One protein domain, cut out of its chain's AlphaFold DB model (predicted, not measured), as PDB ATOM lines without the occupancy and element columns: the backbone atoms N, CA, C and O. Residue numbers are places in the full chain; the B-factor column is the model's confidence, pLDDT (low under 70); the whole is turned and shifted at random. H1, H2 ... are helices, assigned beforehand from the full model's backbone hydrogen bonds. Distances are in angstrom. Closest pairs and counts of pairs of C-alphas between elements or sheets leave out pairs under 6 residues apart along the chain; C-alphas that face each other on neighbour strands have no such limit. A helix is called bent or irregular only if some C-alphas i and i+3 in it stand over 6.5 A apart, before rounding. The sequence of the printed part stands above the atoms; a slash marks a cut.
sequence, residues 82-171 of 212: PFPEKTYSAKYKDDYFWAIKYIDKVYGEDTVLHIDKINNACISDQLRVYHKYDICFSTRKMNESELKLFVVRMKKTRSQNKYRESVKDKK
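What this domain is: This is residues 82 to 171 of the 212 residues of an uncharacterized protein of Salmonella enterica subsp. enterica serovar Brandenburg (UniProt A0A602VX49). A long straight helix, H4, makes an open V with H3, joined to it by a tight turn, and H1 lies in the opening of the V, side by side with H3 and crossed at a steep slant by H4. The tiny H2 sits in the loop on the far side of H3, and residues 163 to 171, the end of H4 and a short tail, stick out. The 90 printed residues have four named helices, in the order H1, H2, H3, H4, and no named strand; the class is all helix. The whole is only just compact, close to loose, with a radius of gyration of the C-alphas of 14.2 A and spans of 45 by 35 by 25 A.

How they stand to each other: H4, residues 144 to 166, only just touches H1, residues 90 to 107, with 3 pairs of C-alphas within 8 A; the closest are Tyr 102 and Met 154, 7.6 A. H1 touches H4 with residues 98 to 102 alone, and H4 touches H1 with residues 154 to 158 alone; their lines stand at a steep tilt of 57 degrees, opposite ways. H1 touches H3, residues 125 to 139, at a shallow tilt of 26 degrees, the same way; their closest C-alphas, Ile 100 and Val 129, are 5.6 A apart. H3 and H4 are close but not clearly touching: their closest C-alphas, Phe 137 and Leu 147, are 7.2 A apart. H2, residues 114 to 117, is close to H3 but not clearly touching, with C-alphas 115 and 128 closest at 7.7 A, and apart from H1 and H4. Every O i to N i+4 pair is within hydrogen-bond range in H3 and H4, 12 of 14 in H1; H2 is too short for such a pair.

Where its parts are: H4 is 33.2 A long, from C-alpha 144 at (40.506, 53.379, -0.753) to C-alpha 166 at (49.907, 27.589, -19.483). H1 begins at C-alpha 90, (34.696, 37.077, -25.999), and is 26.3 A long; it is irregular, with C-alphas 91 and 94 7.8 A apart. H3 is 21.1 A long and H2 5.2 A.

The domain as a whole: The C-alphas farthest apart, Lys 141 and Lys 171, are 45.3 A apart. The printed part has no cut and no long link. The mean pLDDT of the printed part is 73.7; 32 residues are under 70, among them 82 to 88 and 108 to 124.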
ATOM      1  N   PRO A  82      40.764  42.449 -14.064       61.94
ATOM      2  CA  PRO A  82      41.938  41.903 -14.750       61.94
ATOM      3  C   PRO A  82      41.856  41.970 -16.288       61.94
ATOM      4  O   PRO A  82      42.689  41.369 -16.966       61.94
ATOM      5  N   PHE A  83      40.875  42.681 -16.844       69.00
ATOM      6  CA  PHE A  83      40.637  42.840 -18.272       69.00
ATOM      7  C   PHE A  83      40.535  44.332 -18.634       69.00
ATOM      8  O   PHE A  83      39.944  45.096 -17.873       69.00
ATOM      9  N   PRO A  84      41.128  44.751 -19.768       59.31
ATOM     10  CA  PRO A  84      41.278  46.159 -20.119       59.31
ATOM     11  C   PRO A  84      40.087  46.763 -20.874       59.31
ATOM     12  O   PRO A  84      40.071  47.966 -21.130       59.31
ATOM     13  N   GLU A  85      39.130  45.941 -21.311       57.81
ATOM     14  CA  GLU A  85      38.035  46.411 -22.155       57.81
ATOM     15  C   GLU A  85      36.849  46.910 -21.325       57.81
ATOM     16  O   GLU A  85      36.381  46.241 -20.399       57.81
ATOM     17  N   LYS A  86      36.343  48.093 -21.700       56.88
ATOM     18  CA  LYS A  86      35.116  48.699 -21.154       56.88
ATOM     19  C   LYS A  86      33.844  48.052 -21.714       56.88
ATOM     20  O   LYS A  86      32.784  48.170 -21.113       56.88
ATOM     21  N   THR A  87      33.960  47.384 -22.860       58.91
ATOM     22  CA  THR A  87      32.892  46.665 -23.567       58.91
ATOM     23  C   THR A  87      33.123  45.165 -23.513       58.91
ATOM     24  O   THR A  87      34.249  44.720 -23.293       58.91
ATOM     25  N   TYR A  88      32.061  44.379 -23.693       63.56
ATOM     26  CA  TYR A  88      32.181  42.930 -23.631       63.56
ATOM     27  C   TYR A  88      33.045  42.439 -24.789       63.56
ATOM     28  O   TYR A  88      32.880  42.859 -25.933       63.56
ATOM     29  N   SER A  89      33.921  41.487 -24.487       73.88
ATOM     30  CA  SER A  89      34.768  40.836 -25.476       73.88
ATOM     31  C   SER A  89      34.939  39.373 -25.136       73.88
ATOM     32  O   SER A  89      35.318  39.009 -24.019       73.88
ATOM     33  N   ALA A  90      34.648  38.528 -26.126       79.06
ATOM     34  CA  ALA A  90      34.696  37.077 -25.999       79.06
ATOM     35  C   ALA A  90      36.097  36.573 -25.616       79.06
ATOM     36  O   ALA A  90      36.218  35.551 -24.946       79.06
ATOM     37  N   LYS A  91      37.149  37.331 -25.959       82.75
ATOM     38  CA  LYS A  91      38.539  37.060 -25.570       82.75
ATOM     39  C   LYS A  91      38.719  36.938 -24.054       82.75
ATOM     40  O   LYS A  91      39.584  36.198 -23.599       82.75
ATOM     41  N   TYR A  92      37.915  37.664 -23.283       81.56
ATOM     42  CA  TYR A  92      38.018  37.749 -21.827       81.56
ATOM     43  C   TYR A  92      36.936  36.934 -21.106       81.56
ATOM     44  O   TYR A  92      36.804  37.052 -19.892       81.56
ATOM     45  N   LYS A  93      36.184  36.074 -21.812       84.12
ATOM     46  CA  LYS A  93      35.098  35.274 -21.220       84.12
ATOM     47  C   LYS A  93      35.552  34.492 -19.984       84.12
ATOM     48  O   LYS A  93      34.949  34.607 -18.920       84.12
ATOM     49  N   ASP A  94      36.670  33.781 -20.091       86.31
ATOM     50  CA  ASP A  94      37.232  33.015 -18.972       86.31
ATOM     51  C   ASP A  94      37.698  33.914 -17.821       86.31
ATOM     52  O   ASP A  94      37.646  33.519 -16.656       86.31
ATOM     53  N   ASP A  95      38.144  35.135 -18.131       85.94
ATOM     54  CA  ASP A  95      38.520  36.123 -17.121       85.94
ATOM     55  C   ASP A  95      37.299  36.633 -16.349       85.94
ATOM     56  O   ASP A  95      37.391  36.788 -15.129       85.94
ATOM     57  N   TYR A  96      36.154  36.821 -17.016       83.81
ATOM     58  CA  TYR A  96      34.900  37.196 -16.363       83.81
ATOM     59  C   TYR A  96      34.432  36.107 -15.391       83.81
ATOM     60  O   TYR A  96      34.255  36.370 -14.200       83.81
ATOM     61  N   PHE A  97      34.318  34.859 -15.859       85.31
ATOM     62  CA  PHE A  97      33.910  33.736 -15.005       85.31
ATOM     63  C   PHE A  97      34.853  33.524 -13.826       85.31
ATOM     64  O   PHE A  97      34.412  33.240 -12.710       85.31
ATOM     65  N   TRP A  98      36.158  33.661 -14.057       90.38
ATOM     66  CA  TRP A  98      37.138  33.537 -12.992       90.38
ATOM     67  C   TRP A  98      36.980  34.638 -11.938       90.38
ATOM     68  O   TRP A  98      37.033  34.343 -10.745       90.38
ATOM     69  N   ALA A  99      36.772  35.889 -12.359       85.94
ATOM     70  CA  ALA A  99      36.626  37.019 -11.445       85.94
ATOM     71  C   ALA A  99      35.375  36.884 -10.568       85.94
ATOM     72  O   ALA A  99      35.468  37.105  -9.363       85.94
ATOM     73  N   ILE A 100      34.250  36.436 -11.140       82.62
ATOM     74  CA  ILE A 100      33.026  36.109 -10.390       82.62
ATOM     75  C   ILE A 100      33.334  35.094  -9.283       82.62
ATOM     76  O   ILE A 100      33.161  35.393  -8.104       82.62
ATOM     77  N   LYS A 101      33.908  33.939  -9.651       86.81
ATOM     78  CA  LYS A 101      34.258  32.877  -8.693       86.81
ATOM     79  C   LYS A 101      35.244  33.344  -7.624       86.81
ATOM     80  O   LYS A 101      35.189  32.886  -6.487       86.81
ATOM     81  N   TYR A 102      36.183  34.218  -7.985       87.56
ATOM     82  CA  TYR A 102      37.135  34.779  -7.034       87.56
ATOM     83  C   TYR A 102      36.434  35.664  -6.001       87.56
ATOM     84  O   TYR A 102      36.691  35.509  -4.811       87.56
ATOM     85  N   ILE A 103      35.546  36.561  -6.441       82.25
ATOM     86  CA  ILE A 103      34.778  37.440  -5.548       82.25
ATOM     87  C   ILE A 103      33.909  36.598  -4.606       82.25
ATOM     88  O   ILE A 103      33.977  36.799  -3.394       82.25
ATOM     89  N   ASP A 104      33.193  35.607  -5.143       81.19
ATOM     90  CA  ASP A 104      32.342  34.703  -4.358       81.19
ATOM     91  C   ASP A 104      33.160  33.935  -3.310       81.19
ATOM     92  O   ASP A 104      32.789  33.866  -2.140       81.19
ATOM     93  N   LYS A 105      34.343  33.435  -3.688       84.88
ATOM     94  CA  LYS A 105      35.250  32.747  -2.761       84.88
ATOM     95  C   LYS A 105      35.759  33.652  -1.638       84.88
ATOM     96  O   LYS A 105      35.949  33.179  -0.520       84.88
ATOM     97  N   VAL A 106      36.085  34.907  -1.940       81.25
ATOM     98  CA  VAL A 106      36.689  35.821  -0.957       81.25
ATOM     99  C   VAL A 106      35.639  36.377   0.005       81.25
ATOM    100  O   VAL A 106      35.960  36.598   1.171       81.25
ATOM    101  N   TYR A 107      34.404  36.590  -0.455       72.50
ATOM    102  CA  TYR A 107      33.400  37.337   0.308       72.50
ATOM    103  C   TYR A 107      32.102  36.586   0.623       72.50
ATOM    104  O   TYR A 107      31.296  37.131   1.378       72.50
ATOM    105  N   GLY A 108      31.950  35.347   0.147       65.69
ATOM    106  CA  GLY A 108      30.809  34.469   0.412       65.69
ATOM    107  C   GLY A 108      29.747  34.495  -0.694       65.69
ATOM    108  O   GLY A 108      29.489  35.532  -1.307       65.69
ATOM    109  N   GLU A 109      29.108  33.343  -0.921       58.47
ATOM    110  CA  GLU A 109      28.047  33.142  -1.927       58.47
ATOM    111  C   GLU A 109      26.715  33.830  -1.567       58.47
ATOM    112  O   GLU A 109      25.876  34.023  -2.443       58.47
ATOM    113  N   ASP A 110      26.535  34.274  -0.315       51.34
ATOM    114  CA  ASP A 110      25.279  34.868   0.186       51.34
ATOM    115  C   ASP A 110      24.910  36.216  -0.450       51.34
ATOM    116  O   ASP A 110      23.825  36.757  -0.222       51.34
ATOM    117  N   THR A 111      25.771  36.753  -1.313       53.56
ATOM    118  CA  THR A 111      25.433  37.904  -2.149       53.56
ATOM    119  C   THR A 111      24.630  37.431  -3.366       53.56
ATOM    120  O   THR A 111      25.084  37.541  -4.505       53.56
ATOM    121  N   VAL A 112      23.440  36.865  -3.132       47.56
ATOM    122  CA  VAL A 112      22.488  36.530  -4.201       47.56
ATOM    123  C   VAL A 112      22.147  37.824  -4.926       47.56
ATOM    124  O   VAL A 112      21.443  38.685  -4.390       47.56
ATOM    125  N   LEU A 113      22.658  37.983  -6.145       52.62
ATOM    126  CA  LEU A 113      22.357  39.157  -6.943       52.62
ATOM    127  C   LEU A 113      20.894  39.058  -7.361       52.62
ATOM    128  O   LEU A 113      20.463  38.051  -7.921       52.62
ATOM    129  N   HIS A 114      20.126  40.130  -7.182       49.03
ATOM    130  CA  HIS A 114      18.855  40.247  -7.904       49.03
ATOM    131  C   HIS A 114      19.084  40.147  -9.421       49.03
ATOM    132  O   HIS A 114      18.241  39.605 -10.122       49.03
ATOM    133  N   ILE A 115      20.270  40.547  -9.902       47.53
ATOM    134  CA  ILE A 115      20.711  40.373 -11.291       47.53
ATOM    135  C   ILE A 115      20.862  38.902 -11.713       47.53
ATOM    136  O   ILE A 115      20.630  38.597 -12.875       47.53
ATOM    137  N   ASP A 116      21.198  37.988 -10.794       48.31
ATOM    138  CA  ASP A 116      21.308  36.550 -11.098       48.31
ATOM    139  C   ASP A 116      19.918  35.908 -11.266       48.31
ATOM    140  O   ASP A 116      19.792  34.822 -11.834       48.31
ATOM    141  N   LYS A 117      18.868  36.589 -10.775       50.09
ATOM    142  CA  LYS A 117      17.456  36.232 -10.978       50.09
ATOM    143  C   LYS A 117      16.857  36.866 -12.236       50.09
ATOM    144  O   LYS A 117      15.830  36.384 -12.711       50.09
ATOM    145  N   ILE A 118      17.471  37.923 -12.774       47.97
ATOM    146  CA  ILE A 118      17.126  38.465 -14.094       47.97
ATOM    147  C   ILE A 118      17.607  37.452 -15.129       47.97
ATOM    148  O   ILE A 118      18.699  36.900 -15.005       47.97
ATOM    149  N   ASN A 119      16.766  37.170 -16.127       45.81
ATOM    150  CA  ASN A 119      16.982  36.091 -17.082       45.81
ATOM    151  C   ASN A 119      18.426  36.105 -17.614       45.81
ATOM    152  O   ASN A 119      18.852  37.048 -18.288       45.81
ATOM    153  N   ASN A 120      19.182  35.056 -17.273       51.66
ATOM    154  CA  ASN A 120      20.635  35.011 -17.424       51.66
ATOM    155  C   ASN A 120      21.107  35.279 -18.868       51.66
ATOM    156  O   ASN A 120      22.247  35.689 -19.079       51.66
ATOM    157  N   ALA A 121      20.226  35.078 -19.849       52.78
ATOM    158  CA  ALA A 121      20.481  35.297 -21.266       52.78
ATOM    159  C   ALA A 121      20.750  36.765 -21.659       52.78
ATOM    160  O   ALA A 121      21.383  36.990 -22.686       52.78
ATOM    161  N   CYS A 122      20.303  37.755 -20.875       53.41
ATOM    162  CA  CYS A 122      20.300  39.163 -21.307       53.41
ATOM    163  C   CYS A 122      21.468  40.001 -20.756       53.41
ATOM    164  O   CYS A 122      21.690  41.126 -21.198       53.41
ATOM    165  N   ILE A 123      22.227  39.476 -19.788       61.00
ATOM    166  CA  ILE A 123      23.291  40.224 -19.100       61.00
ATOM    167  C   ILE A 123      24.642  39.580 -19.389       61.00
ATOM    168  O   ILE A 123      24.880  38.423 -19.030       61.00
ATOM    169  N   SER A 124      25.547  40.358 -19.990       66.25
ATOM    170  CA  SER A 124      26.899  39.905 -20.312       66.25
ATOM    171  C   SER A 124      27.706  39.554 -19.057       66.25
ATOM    172  O   SER A 124      27.577  40.196 -18.011       66.25
ATOM    173  N   ASP A 125      28.597  38.564 -19.166       73.94
ATOM    174  CA  ASP A 125      29.457  38.140 -18.050       73.94
ATOM    175  C   ASP A 125      30.304  39.293 -17.495       73.94
ATOM    176  O   ASP A 125      30.533  39.388 -16.292       73.94
ATOM    177  N   GLN A 126      30.709  40.223 -18.360       71.00
ATOM    178  CA  GLN A 126      31.426  41.429 -17.965       71.00
ATOM    179  C   GLN A 126      30.610  42.285 -16.985       71.00
ATOM    180  O   GLN A 126      31.126  42.684 -15.941       71.00
ATOM    181  N   LEU A 127      29.340  42.558 -17.303       68.38
ATOM    182  CA  LEU A 127      28.461  43.362 -16.449       68.38
ATOM    183  C   LEU A 127      28.201  42.678 -15.107       68.38
ATOM    184  O   LEU A 127      28.153  43.353 -14.080       68.38
ATOM    185  N   ARG A 128      28.110  41.344 -15.091       72.25
ATOM    186  CA  ARG A 128      27.991  40.567 -13.847       72.25
ATOM    187  C   ARG A 128      29.206  40.748 -12.944       72.25
ATOM    188  O   ARG A 128      29.043  40.922 -11.740       72.25
ATOM    189  N   VAL A 129      30.416  40.736 -13.513       74.44
ATOM    190  CA  VAL A 129      31.652  40.955 -12.743       74.44
ATOM    191  C   VAL A 129      31.667  42.357 -12.147       74.44
ATOM    192  O   VAL A 129      31.912  42.483 -10.950       74.44
ATOM    193  N   TYR A 130      31.383  43.389 -12.952       72.00
ATOM    194  CA  TYR A 130      31.304  44.769 -12.461       72.00
ATOM    195  C   TYR A 130      30.276  44.885 -11.337       72.00
ATOM    196  O   TYR A 130      30.599  45.374 -10.265       72.00
ATOM    197  N   HIS A 131      29.085  44.319 -11.515       70.62
ATOM    198  CA  HIS A 131      28.046  44.371 -10.496       70.62
ATOM    199  C   HIS A 131      28.422  43.650  -9.187       70.62
ATOM    200  O   HIS A 131      28.182  44.178  -8.101       70.62
ATOM    201  N   LYS A 132      29.036  42.458  -9.258       73.56
ATOM    202  CA  LYS A 132      29.536  41.753  -8.062       73.56
ATOM    203  C   LYS A 132      30.626  42.545  -7.357       73.56
ATOM    204  O   LYS A 132      30.623  42.640  -6.131       73.56
ATOM    205  N   TYR A 133      31.550  43.097  -8.137       73.19
ATOM    206  CA  TYR A 133      32.614  43.958  -7.644       73.19
ATOM    207  C   TYR A 133      32.002  45.142  -6.881       73.19
ATOM    208  O   TYR A 133      32.226  45.291  -5.684       73.19
ATOM    209  N   ASP A 134      31.112  45.883  -7.530       69.44
ATOM    210  CA  ASP A 134      30.389  47.033  -6.991       69.44
ATOM    211  C   ASP A 134      29.670  46.756  -5.666       69.44
ATOM    212  O   ASP A 134      29.824  47.508  -4.697       69.44
ATOM    213  N   ILE A 135      28.882  45.678  -5.599       68.88
ATOM    214  CA  ILE A 135      28.148  45.309  -4.383       68.88
ATOM    215  C   ILE A 135      29.108  44.979  -3.251       68.88
ATOM    216  O   ILE A 135      28.865  45.387  -2.112       68.88
ATOM    217  N   CYS A 136      30.188  44.257  -3.547       70.81
ATOM    218  CA  CYS A 136      31.166  43.873  -2.545       70.81
ATOM    219  C   CYS A 136      31.774  45.102  -1.855       70.81
ATOM    220  O   CYS A 136      31.784  45.174  -0.623       70.81
ATOM    221  N   PHE A 137      32.207  46.097  -2.637       70.00
ATOM    222  CA  PHE A 137      32.822  47.309  -2.088       70.00
ATOM    223  C   PHE A 137      31.821  48.214  -1.388       70.00
ATOM    224  O   PHE A 137      32.123  48.729  -0.312       70.00
ATOM    225  N   SER A 138      30.618  48.350  -1.949       65.50
ATOM    226  CA  SER A 138      29.584  49.226  -1.389       65.50
ATOM    227  C   SER A 138      29.025  48.678  -0.077       65.50
ATOM    228  O   SER A 138      28.942  49.396   0.913       65.50
ATOM    229  N   THR A 139      28.697  47.383  -0.029       64.38
ATOM    230  CA  THR A 139      28.096  46.754   1.163       64.38
ATOM    231  C   THR A 139      29.068  46.722   2.335       64.38
ATOM    232  O   THR A 139      28.663  46.858   3.487       64.38
ATOM    233  N   ARG A 140      30.367  46.557   2.060       65.25
ATOM    234  CA  ARG A 140      31.396  46.503   3.104       65.25
ATOM    235  C   ARG A 140      31.994  47.860   3.461       65.25
ATOM    236  O   ARG A 140      32.824  47.896   4.362       65.25
ATOM    237  N   LYS A 141      31.575  48.945   2.796       66.94
ATOM    238  CA  LYS A 141      32.083  50.310   3.019       66.94
ATOM    239  C   LYS A 141      33.614  50.362   3.047       66.94
ATOM    240  O   LYS A 141      34.205  50.972   3.938       66.94
ATOM    241  N   MET A 142      34.251  49.672   2.100       69.88
ATOM    242  CA  MET A 142      35.712  49.608   2.052       69.88
ATOM    243  C   MET A 142      36.306  50.985   1.797       69.88
ATOM    244  O   MET A 142      35.807  51.749   0.968       69.88
ATOM    245  N   ASN A 143      37.412  51.277   2.472       76.38
ATOM    246  CA  ASN A 143      38.191  52.466   2.170       76.38
ATOM    247  C   ASN A 143      39.072  52.255   0.924       76.38
ATOM    248  O   ASN A 143      39.282  51.142   0.439       76.38
ATOM    249  N   GLU A 144      39.632  53.354   0.424       75.31
ATOM    250  CA  GLU A 144      40.506  53.379  -0.753       75.31
ATOM    251  C   GLU A 144      41.668  52.370  -0.691       75.31
ATOM    252  O   GLU A 144      41.988  51.708  -1.682       75.31
ATOM    253  N   SER A 145      42.310  52.227   0.469       81.44
ATOM    254  CA  SER A 145      43.472  51.345   0.617       81.44
ATOM    255  C   SER A 145      43.076  49.870   0.543       81.44
ATOM    256  O   SER A 145      43.780  49.063  -0.070       81.44
ATOM    257  N   GLU A 146      41.931  49.518   1.125       82.50
ATOM    258  CA  GLU A 146      41.366  48.167   1.071       82.50
ATOM    259  C   GLU A 146      40.970  47.785  -0.358       82.50
ATOM    260  O   GLU A 146      41.327  46.699  -0.828       82.50
ATOM    261  N   LEU A 147      40.320  48.707  -1.076       76.62
ATOM    262  CA  LEU A 147      39.942  48.545  -2.480       76.62
ATOM    263  C   LEU A 147      41.172  48.299  -3.368       76.62
ATOM    264  O   LEU A 147      41.225  47.323  -4.123       76.62
ATOM    265  N   LYS A 148      42.207  49.136  -3.232       79.25
ATOM    266  CA  LYS A 148      43.470  48.998  -3.976       79.25
ATOM    267  C   LYS A 148      44.145  47.659  -3.705       79.25
ATOM    268  O   LYS A 148      44.548  46.958  -4.638       79.25
ATOM    269  N   LEU A 149      44.251  47.276  -2.434       85.62
ATOM    270  CA  LEU A 149      44.868  46.015  -2.038       85.62
ATOM    271  C   LEU A 149      44.114  44.814  -2.615       85.62
ATOM    272  O   LEU A 149      44.742  43.855  -3.078       85.62
ATOM    273  N   PHE A 150      42.785  44.865  -2.625       84.44
ATOM    274  CA  PHE A 150      41.966  43.824  -3.224       84.44
ATOM    275  C   PHE A 150      42.222  43.678  -4.728       84.44
ATOM    276  O   PHE A 150      42.504  42.570  -5.192       84.44
ATOM    277  N   VAL A 151      42.193  44.779  -5.485       80.81
ATOM    278  CA  VAL A 151      42.430  44.762  -6.940       80.81
ATOM    279  C   VAL A 151      43.807  44.184  -7.265       80.81
ATOM    280  O   VAL A 151      43.938  43.320  -8.136       80.81
ATOM    281  N   VAL A 152      44.843  44.600  -6.528       84.69
ATOM    282  CA  VAL A 152      46.209  44.078  -6.691       84.69
ATOM    283  C   VAL A 152      46.258  42.570  -6.438       84.69
ATOM    284  O   VAL A 152      46.860  41.831  -7.224       84.69
ATOM    285  N   ARG A 153      45.608  42.090  -5.371       88.56
ATOM    286  CA  ARG A 153      45.544  40.657  -5.044       88.56
ATOM    287  C   ARG A 153      44.823  39.871  -6.131       88.56
ATOM    288  O   ARG A 153      45.378  38.883  -6.607       88.56
ATOM    289  N   MET A 154      43.656  40.336  -6.570       86.81
ATOM    290  CA  MET A 154      42.876  39.690  -7.624       86.81
ATOM    291  C   MET A 154      43.696  39.545  -8.911       86.81
ATOM    292  O   MET A 154      43.832  38.435  -9.432       86.81
ATOM    293  N   LYS A 155      44.300  40.639  -9.398       86.19
ATOM    294  CA  LYS A 155      45.127  40.628 -10.617       86.19
ATOM    295  C   LYS A 155      46.295  39.655 -10.489       86.19
ATOM    296  O   LYS A 155      46.493  38.811 -11.362       86.19
ATOM    297  N   LYS A 156      47.017  39.704  -9.365       89.06
ATOM    298  CA  LYS A 156      48.147  38.806  -9.098       89.06
ATOM    299  C   LYS A 156      47.719  37.337  -9.097       89.06
ATOM    300  O   LYS A 156      48.388  36.512  -9.719       89.06
ATOM    301  N   THR A 157      46.607  37.001  -8.444       91.69
ATOM    302  CA  THR A 157      46.088  35.628  -8.424       91.69
ATOM    303  C   THR A 157      45.666  35.169  -9.821       91.69
ATOM    304  O   THR A 157      45.982  34.041 -10.198       91.69
ATOM    305  N   ARG A 158      45.026  36.025 -10.633       90.69
ATOM    306  CA  ARG A 158      44.667  35.656 -12.013       90.69
ATOM    307  C   ARG A 158      45.898  35.390 -12.868       90.69
ATOM    308  O   ARG A 158      45.940  34.365 -13.541       90.69
ATOM    309  N   SER A 159      46.913  36.252 -12.811       88.56
ATOM    310  CA  SER A 159      48.170  36.049 -13.541       88.56
ATOM    311  C   SER A 159      48.856  34.740 -13.145       88.56
ATOM    312  O   SER A 159      49.324  34.004 -14.011       88.56
ATOM    313  N   GLN A 160      48.866  34.404 -11.852       89.69
ATOM    314  CA  GLN A 160      49.406  33.128 -11.375       89.69
ATOM    315  C   GLN A 160      48.599  31.925 -11.872       89.69
ATOM    316  O   GLN A 160      49.194  30.921 -12.256       89.69
ATOM    317  N   ASN A 161      47.269  32.018 -11.893       90.19
ATOM    318  CA  ASN A 161      46.418  30.951 -12.423       90.19
ATOM    319  C   ASN A 161      46.633  30.751 -13.925       90.19
ATOM    320  O   ASN A 161      46.878  29.623 -14.337       90.19
ATOM    321  N   LYS A 162      46.670  31.834 -14.715       88.81
ATOM    322  CA  LYS A 162      46.990  31.769 -16.151       88.81
ATOM    323  C   LYS A 162      48.355  31.135 -16.402       88.81
ATOM    324  O   LYS A 162      48.496  30.301 -17.290       88.81
ATOM    325  N   TYR A 163      49.356  31.492 -15.596       88.06
ATOM    326  CA  TYR A 163      50.673  30.869 -15.687       88.06
ATOM    327  C   TYR A 163      50.596  29.361 -15.419       88.06
ATOM    328  O   TYR A 163      51.074  28.583 -16.238       88.06
ATOM    329  N   ARG A 164      49.944  28.940 -14.326       86.38
ATOM    330  CA  ARG A 164      49.760  27.517 -13.983       86.38
ATOM    331  C   ARG A 164      49.028  26.743 -15.077       86.38
ATOM    332  O   ARG A 164      49.443  25.639 -15.401       86.38
ATOM    333  N   GLU A 165      47.984  27.325 -15.659       87.25
ATOM    334  CA  GLU A 165      47.253  26.748 -16.793       87.25
ATOM    335  C   GLU A 165      48.170  26.596 -18.018       87.25
ATOM    336  O   GLU A 165      48.218  25.523 -18.612       87.25
ATOM    337  N   SER A 166      48.985  27.609 -18.333       84.25
ATOM    338  CA  SER A 166      49.907  27.589 -19.483       84.25
ATOM    339  C   SER A 166      51.046  26.562 -19.382       84.25
ATOM    340  O   SER A 166      51.672  26.238 -20.395       84.25
ATOM    341  N   VAL A 167      51.328  26.065 -18.171       86.19
ATOM    342  CA  VAL A 167      52.393  25.085 -17.896       86.19
ATOM    343  C   VAL A 167      51.868  23.739 -17.393       86.19
ATOM    344  O   VAL A 167      52.679  22.872 -17.086       86.19
ATOM    345  N   LYS A 168      50.546  23.537 -17.312       85.56
ATOM    346  CA  LYS A 168      49.927  22.351 -16.691       85.56
ATOM    347  C   LYS A 168      50.439  21.028 -17.272       85.56
ATOM    348  O   LYS A 168      50.719  20.106 -16.515       85.56
ATOM    349  N   ASP A 169      50.618  20.981 -18.588       84.12
ATOM    350  CA  ASP A 169      51.085  19.791 -19.310       84.12
ATOM    351  C   ASP A 169      52.549  19.913 -19.766       84.12
ATOM    352  O   ASP A 169      53.069  19.058 -20.483       84.12
ATOM    353  N   LYS A 170      53.246  20.975 -19.341       83.19
ATOM    354  CA  LYS A 170      54.644  21.227 -19.698       83.19
ATOM    355  C   LYS A 170      55.561  20.692 -18.604       83.19
ATOM    356  O   LYS A 170      55.400  21.001 -17.426       83.19
ATOM    357  N   LYS A 171      56.579  19.926 -18.998       82.62
ATOM    358  CA  LYS A 171      57.654  19.505 -18.091       82.62
ATOM    359  C   LYS A 171      58.835  20.458 -18.203       82.62
ATOM    360  O   LYS A 171      59.225  20.852 -19.298       82.62
TER     361      LYS A 171